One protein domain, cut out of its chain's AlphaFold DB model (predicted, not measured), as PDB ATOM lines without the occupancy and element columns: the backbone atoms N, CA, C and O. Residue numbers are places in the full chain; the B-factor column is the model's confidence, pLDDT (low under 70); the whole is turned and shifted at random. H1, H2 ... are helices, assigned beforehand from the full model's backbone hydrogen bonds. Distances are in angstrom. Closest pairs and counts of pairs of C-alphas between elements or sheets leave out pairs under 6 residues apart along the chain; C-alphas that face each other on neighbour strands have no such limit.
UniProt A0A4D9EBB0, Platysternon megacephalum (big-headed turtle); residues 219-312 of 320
ATOM      1  N   TYR A 219      12.887   9.380 -13.640       80.19
ATOM      2  CA  TYR A 219      11.937   9.335 -14.738       80.19
ATOM      3  C   TYR A 219      12.540   8.601 -15.933       80.19
ATOM      4  O   TYR A 219      13.717   8.745 -16.273       80.19
ATOM      5  N   THR A 220      11.715   7.801 -16.609       81.75
ATOM      6  CA  THR A 220      12.113   7.309 -17.929       81.75
ATOM      7  C   THR A 220      12.155   8.485 -18.911       81.75
ATOM      8  O   THR A 220      11.426   9.464 -18.721       81.75
ATOM      9  N   PRO A 221      12.959   8.416 -19.984       79.81
ATOM     10  CA  PRO A 221      13.018   9.479 -20.987       79.81
ATOM     11  C   PRO A 221      11.639   9.881 -21.529       79.81
ATOM     12  O   PRO A 221      11.368  11.059 -21.742       79.81
ATOM     13  N   GLU A 222      10.731   8.917 -21.689       82.56
ATOM     14  CA  GLU A 222       9.356   9.146 -22.138       82.56
ATOM     15  C   GLU A 222       8.529   9.919 -21.104       82.56
ATOM     16  O   GLU A 222       7.718  10.765 -21.480       82.56
ATOM     17  N   GLN A 223       8.741   9.657 -19.811       84.12
ATOM     18  CA  GLN A 223       8.083  10.382 -18.721       84.12
ATOM     19  C   GLN A 223       8.587  11.818 -18.634       84.12
ATOM     20  O   GLN A 223       7.774  12.738 -18.562       84.12
ATOM     21  N   SER A 224       9.904  12.016 -18.715       83.25
ATOM     22  CA  SER A 224      10.504  13.350 -18.761       83.25
ATOM     23  C   SER A 224      10.003  14.132 -19.974       83.25
ATOM     24  O   SER A 224       9.597  15.280 -19.838       83.25
ATOM     25  N   HIS A 225       9.914  13.500 -21.146       84.88
ATOM     26  CA  HIS A 225       9.369  14.131 -22.348       84.88
ATOM     27  C   HIS A 225       7.878  14.493 -22.206       84.88
ATOM     28  O   HIS A 225       7.460  15.599 -22.556       84.88
ATOM     29  N   ALA A 226       7.058  13.583 -21.672       86.62
ATOM     30  CA  ALA A 226       5.640  13.842 -21.426       86.62
ATOM     31  C   ALA A 226       5.434  14.980 -20.415       86.62
ATOM     32  O   ALA A 226       4.547  15.816 -20.597       86.62
ATOM     33  N   MET A 227       6.272  15.035 -19.379       86.69
ATOM     34  CA  MET A 227       6.204  16.060 -18.346       86.69
ATOM     35  C   MET A 227       6.736  17.408 -18.832       86.69
ATOM     36  O   MET A 227       6.104  18.428 -18.571       86.69
ATOM     37  N   GLY A 228       7.803  17.426 -19.631       88.06
ATOM     38  CA  GLY A 228       8.281  18.639 -20.295       88.06
ATOM     39  C   GLY A 228       7.221  19.244 -21.218       88.06
ATOM     40  O   GLY A 228       6.955  20.444 -21.174       88.06
ATOM     41  N   LYS A 229       6.496  18.401 -21.967       88.94
ATOM     42  CA  LYS A 229       5.329  18.834 -22.753       88.94
ATOM     43  C   LYS A 229       4.199  19.416 -21.903       88.94
ATOM     44  O   LYS A 229       3.500  20.302 -22.383       88.94
ATOM     45  N   ALA A 230       3.989  18.910 -20.688       88.50
ATOM     46  CA  ALA A 230       2.958  19.415 -19.781       88.50
ATOM     47  C   ALA A 230       3.351  20.754 -19.134       88.50
ATOM     48  O   ALA A 230       2.496  21.619 -18.977       88.50
ATOM     49  N   LEU A 231       4.631  20.934 -18.797       88.69
ATOM     50  CA  LEU A 231       5.163  22.182 -18.238       88.69
ATOM     51  C   LEU A 231       5.275  23.302 -19.284       88.69
ATOM     52  O   LEU A 231       5.273  24.481 -18.935       88.69
ATOM     53  N   GLY A 232       5.357  22.940 -20.566       91.50
ATOM     54  CA  GLY A 232       5.502  23.887 -21.665       91.50
ATOM     55  C   GLY A 232       6.939  24.403 -21.825       91.50
ATOM     56  O   GLY A 232       7.858  23.941 -21.139       91.50
ATOM     57  N   PRO A 233       7.161  25.332 -22.770       93.69
ATOM     58  CA  PRO A 233       8.490  25.853 -23.061       93.69
ATOM     59  C   PRO A 233       9.018  26.724 -21.914       93.69
ATOM     60  O   PRO A 233       8.313  27.578 -21.367       93.69
ATOM     61  N   LEU A 234      10.293  26.528 -21.588       93.94
ATOM     62  CA  LEU A 234      11.036  27.297 -20.600       93.94
ATOM     63  C   LEU A 234      11.689  28.492 -21.300       93.94
ATOM     64  O   LEU A 234      12.781  28.385 -21.852       93.94
ATOM     65  N   THR A 235      10.994  29.627 -21.277       93.44
ATOM     66  CA  THR A 235      11.429  30.910 -21.853       93.44
ATOM     67  C   THR A 235      11.617  31.945 -20.751       93.44
ATOM     68  O   THR A 235      11.161  31.739 -19.629       93.44
ATOM     69  N   ARG A 236      12.230  33.092 -21.060       91.12
ATOM     70  CA  ARG A 236      12.409  34.182 -20.089       91.12
ATOM     71  C   ARG A 236      11.106  34.593 -19.396       91.12
ATOM     72  O   ARG A 236      11.110  34.800 -18.188       91.12
ATOM     73  N   ASP A 237      10.011  34.687 -20.147       91.25
ATOM     74  CA  ASP A 237       8.723  35.154 -19.622       91.25
ATOM     75  C   ASP A 237       8.028  34.097 -18.753       91.25
ATOM     76  O   ASP A 237       7.295  34.440 -17.830       91.25
ATOM     77  N   THR A 238       8.293  32.811 -19.010       91.56
ATOM     78  CA  THR A 238       7.679  31.680 -18.297       91.56
ATOM     79  C   THR A 238       8.575  31.077 -17.218       91.56
ATOM     80  O   THR A 238       8.107  30.259 -16.435       91.56
ATOM     81  N   ALA A 239       9.850  31.469 -17.134       91.00
ATOM     82  CA  ALA A 239      10.854  30.793 -16.312       91.00
ATOM     83  C   ALA A 239      10.512  30.735 -14.819       91.00
ATOM     84  O   ALA A 239      10.737  29.707 -14.183       91.00
ATOM     85  N   LEU A 240       9.942  31.808 -14.264       89.62
ATOM     86  CA  LEU A 240       9.546  31.860 -12.855       89.62
ATOM     87  C   LEU A 240       8.416  30.874 -12.542       89.62
ATOM     88  O   LEU A 240       8.542  30.064 -11.625       89.62
ATOM     89  N   ASP A 241       7.338  30.922 -13.324       90.25
ATOM     90  CA  ASP A 241       6.180  30.047 -13.137       90.25
ATOM     91  C   ASP A 241       6.548  28.587 -13.436       90.25
ATOM     92  O   ASP A 241       6.139  27.675 -12.720       90.25
ATOM     93  N   TRP A 242       7.396  28.359 -14.441       93.38
ATOM     94  CA  TRP A 242       7.898  27.037 -14.805       93.38
ATOM     95  C   TRP A 242       8.732  26.411 -13.683       93.38
ATOM     96  O   TRP A 242       8.488  25.267 -13.297       93.38
ATOM     97  N   LEU A 243       9.673  27.161 -13.097       91.56
ATOM     98  CA  LEU A 243      10.465  26.681 -11.962       91.56
ATOM     99  C   LEU A 243       9.606  26.472 -10.713       91.56
ATOM    100  O   LEU A 243       9.835  25.507  -9.985       91.56
ATOM    101  N   ALA A 244       8.599  27.319 -10.477       88.44
ATOM    102  CA  ALA A 244       7.646  27.126  -9.386       88.44
ATOM    103  C   ALA A 244       6.843  25.824  -9.560       88.44
ATOM    104  O   ALA A 244       6.703  25.052  -8.607       88.44
ATOM    105  N   MET A 245       6.379  25.532 -10.781       89.44
ATOM    106  CA  MET A 245       5.728  24.260 -11.103       89.44
ATOM    107  C   MET A 245       6.677  23.078 -10.899       89.44
ATOM    108  O   MET A 245       6.291  22.109 -10.253       89.44
ATOM    109  N   LEU A 246       7.925  23.172 -11.369       89.81
ATOM    110  CA  LEU A 246       8.924  22.113 -11.205       89.81
ATOM    111  C   LEU A 246       9.238  21.835  -9.723       89.81
ATOM    112  O   LEU A 246       9.279  20.678  -9.313       89.81
ATOM    113  N   CYS A 247       9.403  22.882  -8.906       87.06
ATOM    114  CA  CYS A 247       9.646  22.765  -7.462       87.06
ATOM    115  C   CYS A 247       8.464  22.148  -6.705       87.06
ATOM    116  O   CYS A 247       8.649  21.575  -5.632       87.06
ATOM    117  N   SER A 248       7.255  22.267  -7.254       85.31
ATOM    118  CA  SER A 248       6.044  21.689  -6.671       85.31
ATOM    119  C   SER A 248       5.923  20.183  -6.930       85.31
ATOM    120  O   SER A 248       5.049  19.539  -6.350       85.31
ATOM    121  N   ILE A 249       6.782  19.598  -7.777       84.12
ATOM    122  CA  ILE A 249       6.794  18.160  -8.061       84.12
ATOM    123  C   ILE A 249       7.555  17.434  -6.940       84.12
ATOM    124  O   ILE A 249       8.775  17.581  -6.819       84.12
ATOM    125  N   PRO A 250       6.874  16.626  -6.109       77.00
ATOM    126  CA  PRO A 250       7.522  15.955  -4.995       77.00
ATOM    127  C   PRO A 250       8.482  14.870  -5.492       77.00
ATOM    128  O   PRO A 250       8.120  14.026  -6.310       77.00
ATOM    129  N   GLY A 251       9.699  14.859  -4.942       80.94
ATOM    130  CA  GLY A 251      10.673  13.791  -5.177       80.94
ATOM    131  C   GLY A 251      11.392  13.847  -6.524       80.94
ATOM    132  O   GLY A 251      11.989  12.850  -6.922       80.94
ATOM    133  N   ILE A 252      11.365  14.985  -7.222       87.12
ATOM    134  CA  ILE A 252      12.119  15.147  -8.463       87.12
ATOM    135  C   ILE A 252      13.633  15.024  -8.216       87.12
ATOM    136  O   ILE A 252      14.219  15.761  -7.414       87.12
ATOM    137  N   LEU A 253      14.272  14.072  -8.897       88.31
ATOM    138  CA  LEU A 253      15.721  13.902  -8.834       88.31
ATOM    139  C   LEU A 253      16.426  14.992  -9.650       88.31
ATOM    140  O   LEU A 253      15.835  15.641 -10.516       88.31
ATOM    141  N   LYS A 254      17.712  15.207  -9.381       88.38
ATOM    142  CA  LYS A 254      18.485  16.257 -10.060       88.38
ATOM    143  C   LYS A 254      18.733  15.954 -11.530       88.38
ATOM    144  O   LYS A 254      18.716  16.854 -12.370       88.38
ATOM    145  N   GLU A 255      18.911  14.680 -11.848       88.12
ATOM    146  CA  GLU A 255      19.074  14.193 -13.210       88.12
ATOM    147  C   GLU A 255      17.796  14.477 -14.001       88.12
ATOM    148  O   GLU A 255      17.847  15.065 -15.080       88.12
ATOM    149  N   ASP A 256      16.643  14.166 -13.406       90.00
ATOM    150  CA  ASP A 256      15.318  14.398 -13.976       90.00
ATOM    151  C   ASP A 256      15.045  15.883 -14.233       90.00
ATOM    152  O   ASP A 256      14.617  16.262 -15.325       90.00
ATOM    153  N   ALA A 257      15.344  16.742 -13.255       90.88
ATOM    154  CA  ALA A 257      15.222  18.188 -13.403       90.88
ATOM    155  C   ALA A 257      16.115  18.721 -14.537       90.88
ATOM    156  O   ALA A 257      15.676  19.553 -15.330       90.88
ATOM    157  N   THR A 258      17.340  18.202 -14.662       90.50
ATOM    158  CA  THR A 258      18.274  18.583 -15.734       90.50
ATOM    159  C   THR A 258      17.744  18.165 -17.105       90.50
ATOM    160  O   THR A 258      17.770  18.960 -18.047       90.50
ATOM    161  N   PHE A 259      17.204  16.948 -17.224       90.06
ATOM    162  CA  PHE A 259      16.568  16.478 -18.457       90.06
ATOM    163  C   PHE A 259      15.366  17.336 -18.849       90.06
ATOM    164  O   PHE A 259      15.237  17.694 -20.016       90.06
ATOM    165  N   LEU A 260      14.515  17.702 -17.891       92.19
ATOM    166  CA  LEU A 260      13.346  18.546 -18.149       92.19
ATOM    167  C   LEU A 260      13.739  19.946 -18.610       92.19
ATOM    168  O   LEU A 260      13.163  20.456 -19.565       92.19
ATOM    169  N   ILE A 261      14.749  20.549 -17.983       92.75
ATOM    170  CA  ILE A 261      15.271  21.855 -18.401       92.75
ATOM    171  C   ILE A 261      15.812  21.778 -19.829       92.75
ATOM    172  O   ILE A 261      15.495  22.637 -20.648       92.75
ATOM    173  N   ARG A 262      16.571  20.726 -20.157       91.81
ATOM    174  CA  ARG A 262      17.102  20.513 -21.509       91.81
ATOM    175  C   ARG A 262      16.005  20.355 -22.560       91.81
ATOM    176  O   ARG A 262      16.165  20.848 -23.669       91.81
ATOM    177  N   GLU A 263      14.929  19.654 -22.221       91.31
ATOM    178  CA  GLU A 263      13.811  19.398 -23.133       91.31
ATOM    179  C   GLU A 263      12.933  20.644 -23.337       91.31
ATOM    180  O   GLU A 263      12.393  20.858 -24.421       91.31
ATOM    181  N   CYS A 264      12.782  21.467 -22.296       92.88
ATOM    182  CA  CYS A 264      11.908  22.640 -22.314       92.88
ATOM    183  C   CYS A 264      12.608  23.930 -22.762       92.88
ATOM    184  O   CYS A 264      11.916  24.865 -23.163       92.88
ATOM    185  N   MET A 265      13.940  24.016 -22.698       93.81
ATOM    186  CA  MET A 265      14.707  25.153 -23.222       93.81
ATOM    187  C   MET A 265      15.015  24.988 -24.709       93.81
ATOM    188  O   MET A 265      15.118  23.879 -25.232       93.81
ATOM    189  N   THR A 266      15.225  26.107 -25.405       91.44
ATOM    190  CA  THR A 266      15.776  26.040 -26.760       91.44
ATOM    191  C   THR A 266      17.221  25.533 -26.704       91.44
ATOM    192  O   THR A 266      17.944  25.776 -25.736       91.44
ATOM    193  N   GLY A 267      17.669  24.815 -27.739       88.75
ATOM    194  CA  GLY A 267      19.031  24.272 -27.768       88.75
ATOM    195  C   GLY A 267      20.122  25.349 -27.705       88.75
ATOM    196  O   GLY A 267      21.194  25.098 -27.157       88.75
ATOM    197  N   GLU A 268      19.837  26.547 -28.222       89.62
ATOM    198  CA  GLU A 268      20.734  27.706 -28.148       89.62
ATOM    199  C   GLU A 268      20.832  28.241 -26.715       89.62
ATOM    200  O   GLU A 268      21.938  28.403 -26.199       89.62
ATOM    201  N   ASP A 269      19.691  28.420 -26.042       90.06
ATOM    202  CA  ASP A 269      19.646  28.900 -24.657       90.06
ATOM    203  C   ASP A 269      20.270  27.887 -23.690       90.06
ATOM    204  O   ASP A 269      21.044  28.253 -22.806       90.06
ATOM    205  N   PHE A 270      19.994  26.594 -23.882       90.50
ATOM    206  CA  PHE A 270      20.598  25.537 -23.073       90.50
ATOM    207  C   PHE A 270      22.120  25.478 -23.265       90.50
ATOM    208  O   PHE A 270      22.866  25.319 -22.300       90.50
ATOM    209  N   GLY A 271      22.598  25.660 -24.501       88.25
ATOM    210  CA  GLY A 271      24.027  25.717 -24.817       88.25
ATOM    211  C   GLY A 271      24.746  26.938 -24.235       88.25
ATOM    212  O   GLY A 271      25.969  26.906 -24.083       88.25
ATOM    213  N   ALA A 272      24.007  27.991 -23.879       88.69
ATOM    214  CA  ALA A 272      24.534  29.194 -23.242       88.69
ATOM    215  C   ALA A 272      24.615  29.097 -21.704       88.69
ATOM    216  O   ALA A 272      25.229  29.960 -21.071       88.69
ATOM    217  N   LEU A 273      24.048  28.051 -21.089       89.31
ATOM    218  CA  LEU A 273      24.199  27.799 -19.654       89.31
ATOM    219  C   LEU A 273      25.646  27.404 -19.299       89.31
ATOM    220  O   LEU A 273      26.337  26.797 -20.115       89.31
ATOM    221  N   PRO A 274      26.116  27.672 -18.068       87.94
ATOM    222  CA  PRO A 274      27.350  27.095 -17.540       87.94
ATOM    223  C   PRO A 274      27.466  25.583 -17.787       87.94
ATOM    224  O   PRO A 274      26.504  24.836 -17.599       87.94
ATOM    225  N   SER A 275      28.659  25.111 -18.158       86.44
ATOM    226  CA  SER A 275      28.896  23.705 -18.524       86.44
ATOM    227  C   SER A 275      28.517  22.713 -17.418       86.44
ATOM    228  O   SER A 275      28.102  21.598 -17.715       86.44
ATOM    229  N   GLN A 276      28.615  23.122 -16.150       87.00
ATOM    230  CA  GLN A 276      28.201  22.319 -14.994       87.00
ATOM    231  C   GLN A 276      26.699  21.998 -15.039       87.00
ATOM    232  O   GLN A 276      26.295  20.866 -14.792       87.00
ATOM    233  N   LEU A 277      25.876  22.973 -15.434       86.25
ATOM    234  CA  LEU A 277      24.423  22.814 -15.551       86.25
ATOM    235  C   LEU A 277      24.049  21.971 -16.771       86.25
ATOM    236  O   LEU A 277      23.114  21.180 -16.702       86.25
ATOM    237  N   GLN A 278      24.803  22.092 -17.868       86.69
ATOM    238  CA  GLN A 278      24.551  21.315 -19.087       86.69
ATOM    239  C   GLN A 278      24.760  19.810 -18.884       86.69
ATOM    240  O   GLN A 278      24.051  18.994 -19.473       86.69
ATOM    241  N   VAL A 279      25.750  19.445 -18.066       85.81
ATOM    242  CA  VAL A 279      26.112  18.047 -17.785       85.81
ATOM    243  C   VAL A 279      25.364  17.505 -16.554       85.81
ATOM    244  O   VAL A 279      25.412  16.307 -16.288       85.81
ATOM    245  N   GLY A 280      24.637  18.357 -15.821       81.62
ATOM    246  CA  GLY A 280      23.985  17.983 -14.561       81.62
ATOM    247  C   GLY A 280      24.976  17.724 -13.422       81.62
ATOM    248  O   GLY A 280      24.635  17.062 -12.441       81.62
ATOM    249  N   ASP A 281      26.202  18.240 -13.542       88.19
ATOM    250  CA  ASP A 281      27.258  18.152 -12.528       88.19
ATOM    251  C   ASP A 281      27.058  19.244 -11.469       88.19
ATOM    252  O   ASP A 281      27.820  20.203 -11.353       88.19
ATOM    253  N   VAL A 282      25.937  19.134 -10.759       86.62
ATOM    254  CA  VAL A 282      25.535  20.031  -9.676       86.62
ATOM    255  C   VAL A 282      25.211  19.240  -8.412       86.62
ATOM    256  O   VAL A 282      24.718  18.102  -8.457       86.62
ATOM    257  N   ASP A 283      25.476  19.861  -7.263       85.00
ATOM    258  CA  ASP A 283      25.312  19.232  -5.949       85.00
ATOM    259  C   ASP A 283      23.840  19.158  -5.528       85.00
ATOM    260  O   ASP A 283      23.460  18.320  -4.710       85.00
ATOM    261  N   SER A 284      22.991  20.038  -6.070       89.00
ATOM    262  CA  SER A 284      21.577  20.120  -5.704       89.00
ATOM    263  C   SER A 284      20.701  20.703  -6.812       89.00
ATOM    264  O   SER A 284      21.157  21.490  -7.642       89.00
ATOM    265  N   ASN A 285      19.403  20.388  -6.748       87.88
ATOM    266  CA  ASN A 285      18.365  21.028  -7.562       87.88
ATOM    267  C   ASN A 285      18.364  22.558  -7.419       87.88
ATOM    268  O   ASN A 285      18.103  23.270  -8.380       87.88
ATOM    269  N   LEU A 286      18.711  23.078  -6.236       88.31
ATOM    270  CA  LEU A 286      18.739  24.517  -5.990       88.31
ATOM    271  C   LEU A 286      19.781  25.230  -6.861       88.31
ATOM    272  O   LEU A 286      19.465  26.254  -7.458       88.31
ATOM    273  N   GLN A 287      20.986  24.664  -6.984       89.00
ATOM    274  CA  GLN A 287      22.033  25.209  -7.859       89.00
ATOM    275  C   GLN A 287      21.598  25.194  -9.330       89.00
ATOM    276  O   GLN A 287      21.892  26.127 -10.076       89.00
ATOM    277  N   LEU A 288      20.867  24.151  -9.737       89.81
ATOM    278  CA  LEU A 288      20.317  24.044 -11.083       89.81
ATOM    279  C   LEU A 288      19.324  25.181 -11.369       89.81
ATOM    280  O   LEU A 288      19.437  25.871 -12.383       89.81
ATOM    281  N   TYR A 289      18.391  25.417 -10.445       91.25
ATOM    282  CA  TYR A 289      17.375  26.465 -10.570       91.25
ATOM    283  C   TYR A 289      17.983  27.863 -10.510       91.25
ATOM    284  O   TYR A 289      17.630  28.721 -11.314       91.25
ATOM    285  N   GLU A 290      18.933  28.090  -9.603       88.75
ATOM    286  CA  GLU A 290      19.670  29.350  -9.502       88.75
ATOM    287  C   GLU A 290      20.449  29.649 -10.789       88.75
ATOM    288  O   GLU A 290      20.455  30.788 -11.258       88.75
ATOM    289  N   GLY A 291      21.031  28.625 -11.415       89.50
ATOM    290  CA  GLY A 291      21.698  28.736 -12.708       89.50
ATOM    291  C   GLY A 291      20.768  29.203 -13.830       89.50
ATOM    292  O   GLY A 291      21.075  30.172 -14.525       89.50
ATOM    293  N   VAL A 292      19.599  28.568 -13.965       90.25
ATOM    294  CA  VAL A 292      18.567  28.961 -14.946       90.25
ATOM    295  C   VAL A 292      18.038  30.370 -14.664       90.25
ATOM    296  O   VAL A 292      17.871  31.176 -15.582       90.25
ATOM    297  N   MET A 293      17.823  30.706 -13.392       89.56
ATOM    298  CA  MET A 293      17.389  32.040 -12.978       89.56
ATOM    299  C   MET A 293      18.428  33.110 -13.303       89.56
ATOM    300  O   MET A 293      18.086  34.168 -13.827       89.56
ATOM    301  N   THR A 294      19.701  32.831 -13.042       88.00
ATOM    302  CA  THR A 294      20.804  33.752 -13.340       88.00
ATOM    303  C   THR A 294      20.960  33.953 -14.844       88.00
ATOM    304  O   THR A 294      21.272  35.061 -15.278       88.00
ATOM    305  N   PHE A 295      20.696  32.921 -15.649       90.12
ATOM    306  CA  PHE A 295      20.701  33.018 -17.106       90.12
ATOM    307  C   PHE A 295      19.613  33.965 -17.630       90.12
ATOM    308  O   PHE A 295      19.919  34.913 -18.351       90.12
ATOM    309  N   TYR A 296      18.353  33.778 -17.226       89.50
ATOM    310  CA  TYR A 296      17.252  34.615 -17.723       89.50
ATOM    311  C   TYR A 296      17.171  36.001 -17.074       89.50
ATOM    312  O   TYR A 296      16.642  36.945 -17.672       89.50
ATOM    313  N   PHE A 297      17.695  36.140 -15.858       86.56
ATOM    314  CA  PHE A 297      17.493  37.317 -15.024       86.56
ATOM    315  C   PHE A 297      18.772  37.792 -14.335       86.56
ATOM    316  O   PHE A 297      18.734  38.193 -13.172       86.56
ATOM    317  N   SER A 298      19.891  37.834 -15.061       73.06
ATOM    318  CA  SER A 298      21.234  38.205 -14.567       73.06
ATOM    319  C   SER A 298      21.337  39.552 -13.816       73.06
ATOM    320  O   SER A 298      22.402  39.900 -13.311       73.06
ATOM    321  N   HIS A 299      20.254  40.334 -13.740       58.47
ATOM    322  CA  HIS A 299      20.175  41.646 -13.096       58.47
ATOM    323  C   HIS A 299      19.079  41.781 -12.023       58.47
ATOM    324  O   HIS A 299      18.871  42.885 -11.520       58.47
ATOM    325  N   HIS A 300      18.387  40.705 -11.637       55.81
ATOM    326  CA  HIS A 300      17.346  40.768 -10.608       55.81
ATOM    327  C   HIS A 300      17.630  39.794  -9.453       55.81
ATOM    328  O   HIS A 300      17.785  38.594  -9.660       55.81
ATOM    329  N   ASN A 301      17.645  40.308  -8.217       53.84
ATOM    330  CA  ASN A 301      17.685  39.520  -6.975       53.84
ATOM    331  C   ASN A 301      16.345  38.774  -6.760       53.84
ATOM    332  O   ASN A 301      15.577  39.107  -5.863       53.84
ATOM    333  N   LEU A 302      16.036  37.789  -7.608       57.22
ATOM    334  CA  LEU A 302      14.715  37.134  -7.684       57.22
ATOM    335  C   LEU A 302      14.503  35.992  -6.687       57.22
ATOM    336  O   LEU A 302      13.374  35.539  -6.515       57.22
ATOM    337  N   ILE A 303      15.556  35.541  -6.001       54.62
ATOM    338  CA  ILE A 303      15.462  34.445  -5.022       54.62
ATOM    339  C   ILE A 303      14.495  34.801  -3.873       54.62
ATOM    340  O   ILE A 303      13.836  33.918  -3.330       54.62
ATOM    341  N   GLY A 304      14.332  36.092  -3.553       54.28
ATOM    342  CA  GLY A 304      13.343  36.554  -2.573       54.28
ATOM    343  C   GLY A 304      11.885  36.435  -3.041       54.28
ATOM    344  O   GLY A 304      11.020  36.067  -2.249       54.28
ATOM    345  N   ASP A 305      11.611  36.677  -4.324       53.09
ATOM    346  CA  ASP A 305      10.240  36.747  -4.854       53.09
ATOM    347  C   ASP A 305       9.623  35.364  -5.111       53.09
ATOM    348  O   ASP A 305       8.413  35.180  -4.953       53.09
ATOM    349  N   ILE A 306      10.445  34.362  -5.443       57.16
ATOM    350  CA  ILE A 306       9.983  32.981  -5.671       57.16
ATOM    351  C   ILE A 306       9.520  32.334  -4.356       57.16
ATOM    352  O   ILE A 306       8.482  31.674  -4.319       57.16
ATOM    353  N   ILE A 307      10.237  32.577  -3.251       54.25
ATOM    354  CA  ILE A 307       9.889  32.033  -1.926       54.25
ATOM    355  C   ILE A 307       8.602  32.676  -1.381       54.25
ATOM    356  O   ILE A 307       7.832  32.025  -0.673       54.25
ATOM    357  N   LEU A 308       8.339  33.939  -1.734       51.41
ATOM    358  CA  LEU A 308       7.114  34.639  -1.348       51.41
ATOM    359  C   LEU A 308       5.893  34.183  -2.162       51.41
ATOM    360  O   LEU A 308       4.810  34.073  -1.590       51.41
ATOM    361  N   ARG A 309       6.048  33.847  -3.452       54.94
ATOM    362  CA  ARG A 309       4.942  33.285  -4.255       54.94
ATOM    363  C   ARG A 309       4.629  31.830  -3.926       54.94
ATOM    364  O   ARG A 309       3.457  31.477  -3.892       54.94
ATOM    365  N   GLY A 310       5.637  31.009  -3.626       48.22
ATOM    366  CA  GLY A 310       5.429  29.600  -3.268       48.22
ATOM    367  C   GLY A 310       4.694  29.386  -1.937       48.22
ATOM    368  O   GLY A 310       4.071  28.348  -1.747       48.22
ATOM    369  N   ASN A 311       4.724  30.373  -1.034       48.72
ATOM    370  CA  ASN A 311       4.100  30.293   0.295       48.72
ATOM    371  C   ASN A 311       2.823  31.147   0.443       48.72
ATOM    372  O   ASN A 311       2.257  31.222   1.532       48.72
ATOM    373  N   GLY A 312       2.383  31.823  -0.620       45.72
ATOM    374  CA  GLY A 312       1.369  32.876  -0.562       45.72
ATOM    375  C   GLY A 312       0.081  32.538  -1.304       45.72
ATOM    376  O   GLY A 312      -0.302  33.277  -2.206       45.72
TER     377      GLY A 312
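AT A GLANCE: This is residues 219 to 312 of the 320 residues of a protein of Platysternon megacephalum (big-headed turtle) (UniProt A0A4D9EBB0). Three helices, H2, H3 and H6, stand in a loose triangle round the middle, with H2 and H6 side by side. H1 crosses H3 at one end of the longest axis, H7 lies beside H2 at the other, and the short H4 and H5 sit along the side of H3 and H6. The 94 printed residues hold seven named helices, H1 to H7 in chain order, and no named strand: the class is all helix. The whole is compact and rounded, with a radius of gyration of the C-alphas of 12.5 A and spans of 33 by 28 by 25 A.

IN THESE COORDINATES: Find C-alpha 285 at (18.365, 21.028, -7.562); from there H6, the longest helix, runs through residues 285 to 296 over 17.0 A. Earlier in the chain, look for H2 at residues 239 to 247, 12.0 A, and H3 at residues 254 to 264, 15.3 A. H1 takes residues 221 to 231, 15.2 A, and begins at C-alpha 221 at (13.018, 9.479, -20.987). Two short helices follow H3: H4, residues 267 to 271, 6.0 A, and H5, residues 275 to 279, 6.3 A. H7, residues 303 to 310, 11.3 A, ends at C-alpha 310 at (5.429, 29.600, -3.268).

HOW THE PARTS SIT: Start at H6, which touches H2, opposite ways at a shallow tilt of 9 degrees; their closest C-alphas, of Leu 243 and Tyr 289, are 7.1 A apart. H6 only just touches H3, with 3 pairs of C-alphas within 8 A and with its residues 285 to 288 alone; the closest C-alphas are those of Lys 254 and Asn 285, at 5.4 A. H2 and H3 are close but not clearly touching. Go outward to H1, which touches H3 at a steep tilt of 60 degrees, the C-alphas of Gly 228 and Leu 260 coming closest at 5.5 A. On H2, look at Ala 244: its C-alpha is 7.0 A from that of Gly 310, the closest pair where H7 only just touches H2, with 3 pairs within 8 A. H5 only just touches H3, with 3 such pairs, closest at the C-alphas of Thr 258 and Leu 277, 7.5 A. H4 touches no helix, but H4 and H6 are near each other. The helix packing is part aligned, part crossed: of 5 touching pairs with a tilt, 2 are shallow. Every O i to N i+4 pair is within hydrogen-bond range in H1 to H6, and 3 of 4 in H7.

THE WHOLE: The two C-alphas farthest apart, those of Thr 220 and His 299, are 35.6 A from each other. The printed part has no cut, and no link is long. Look at the B-factor column: the mean pLDDT of the printed part is 83.0, and residues 299 to 312 are under 70.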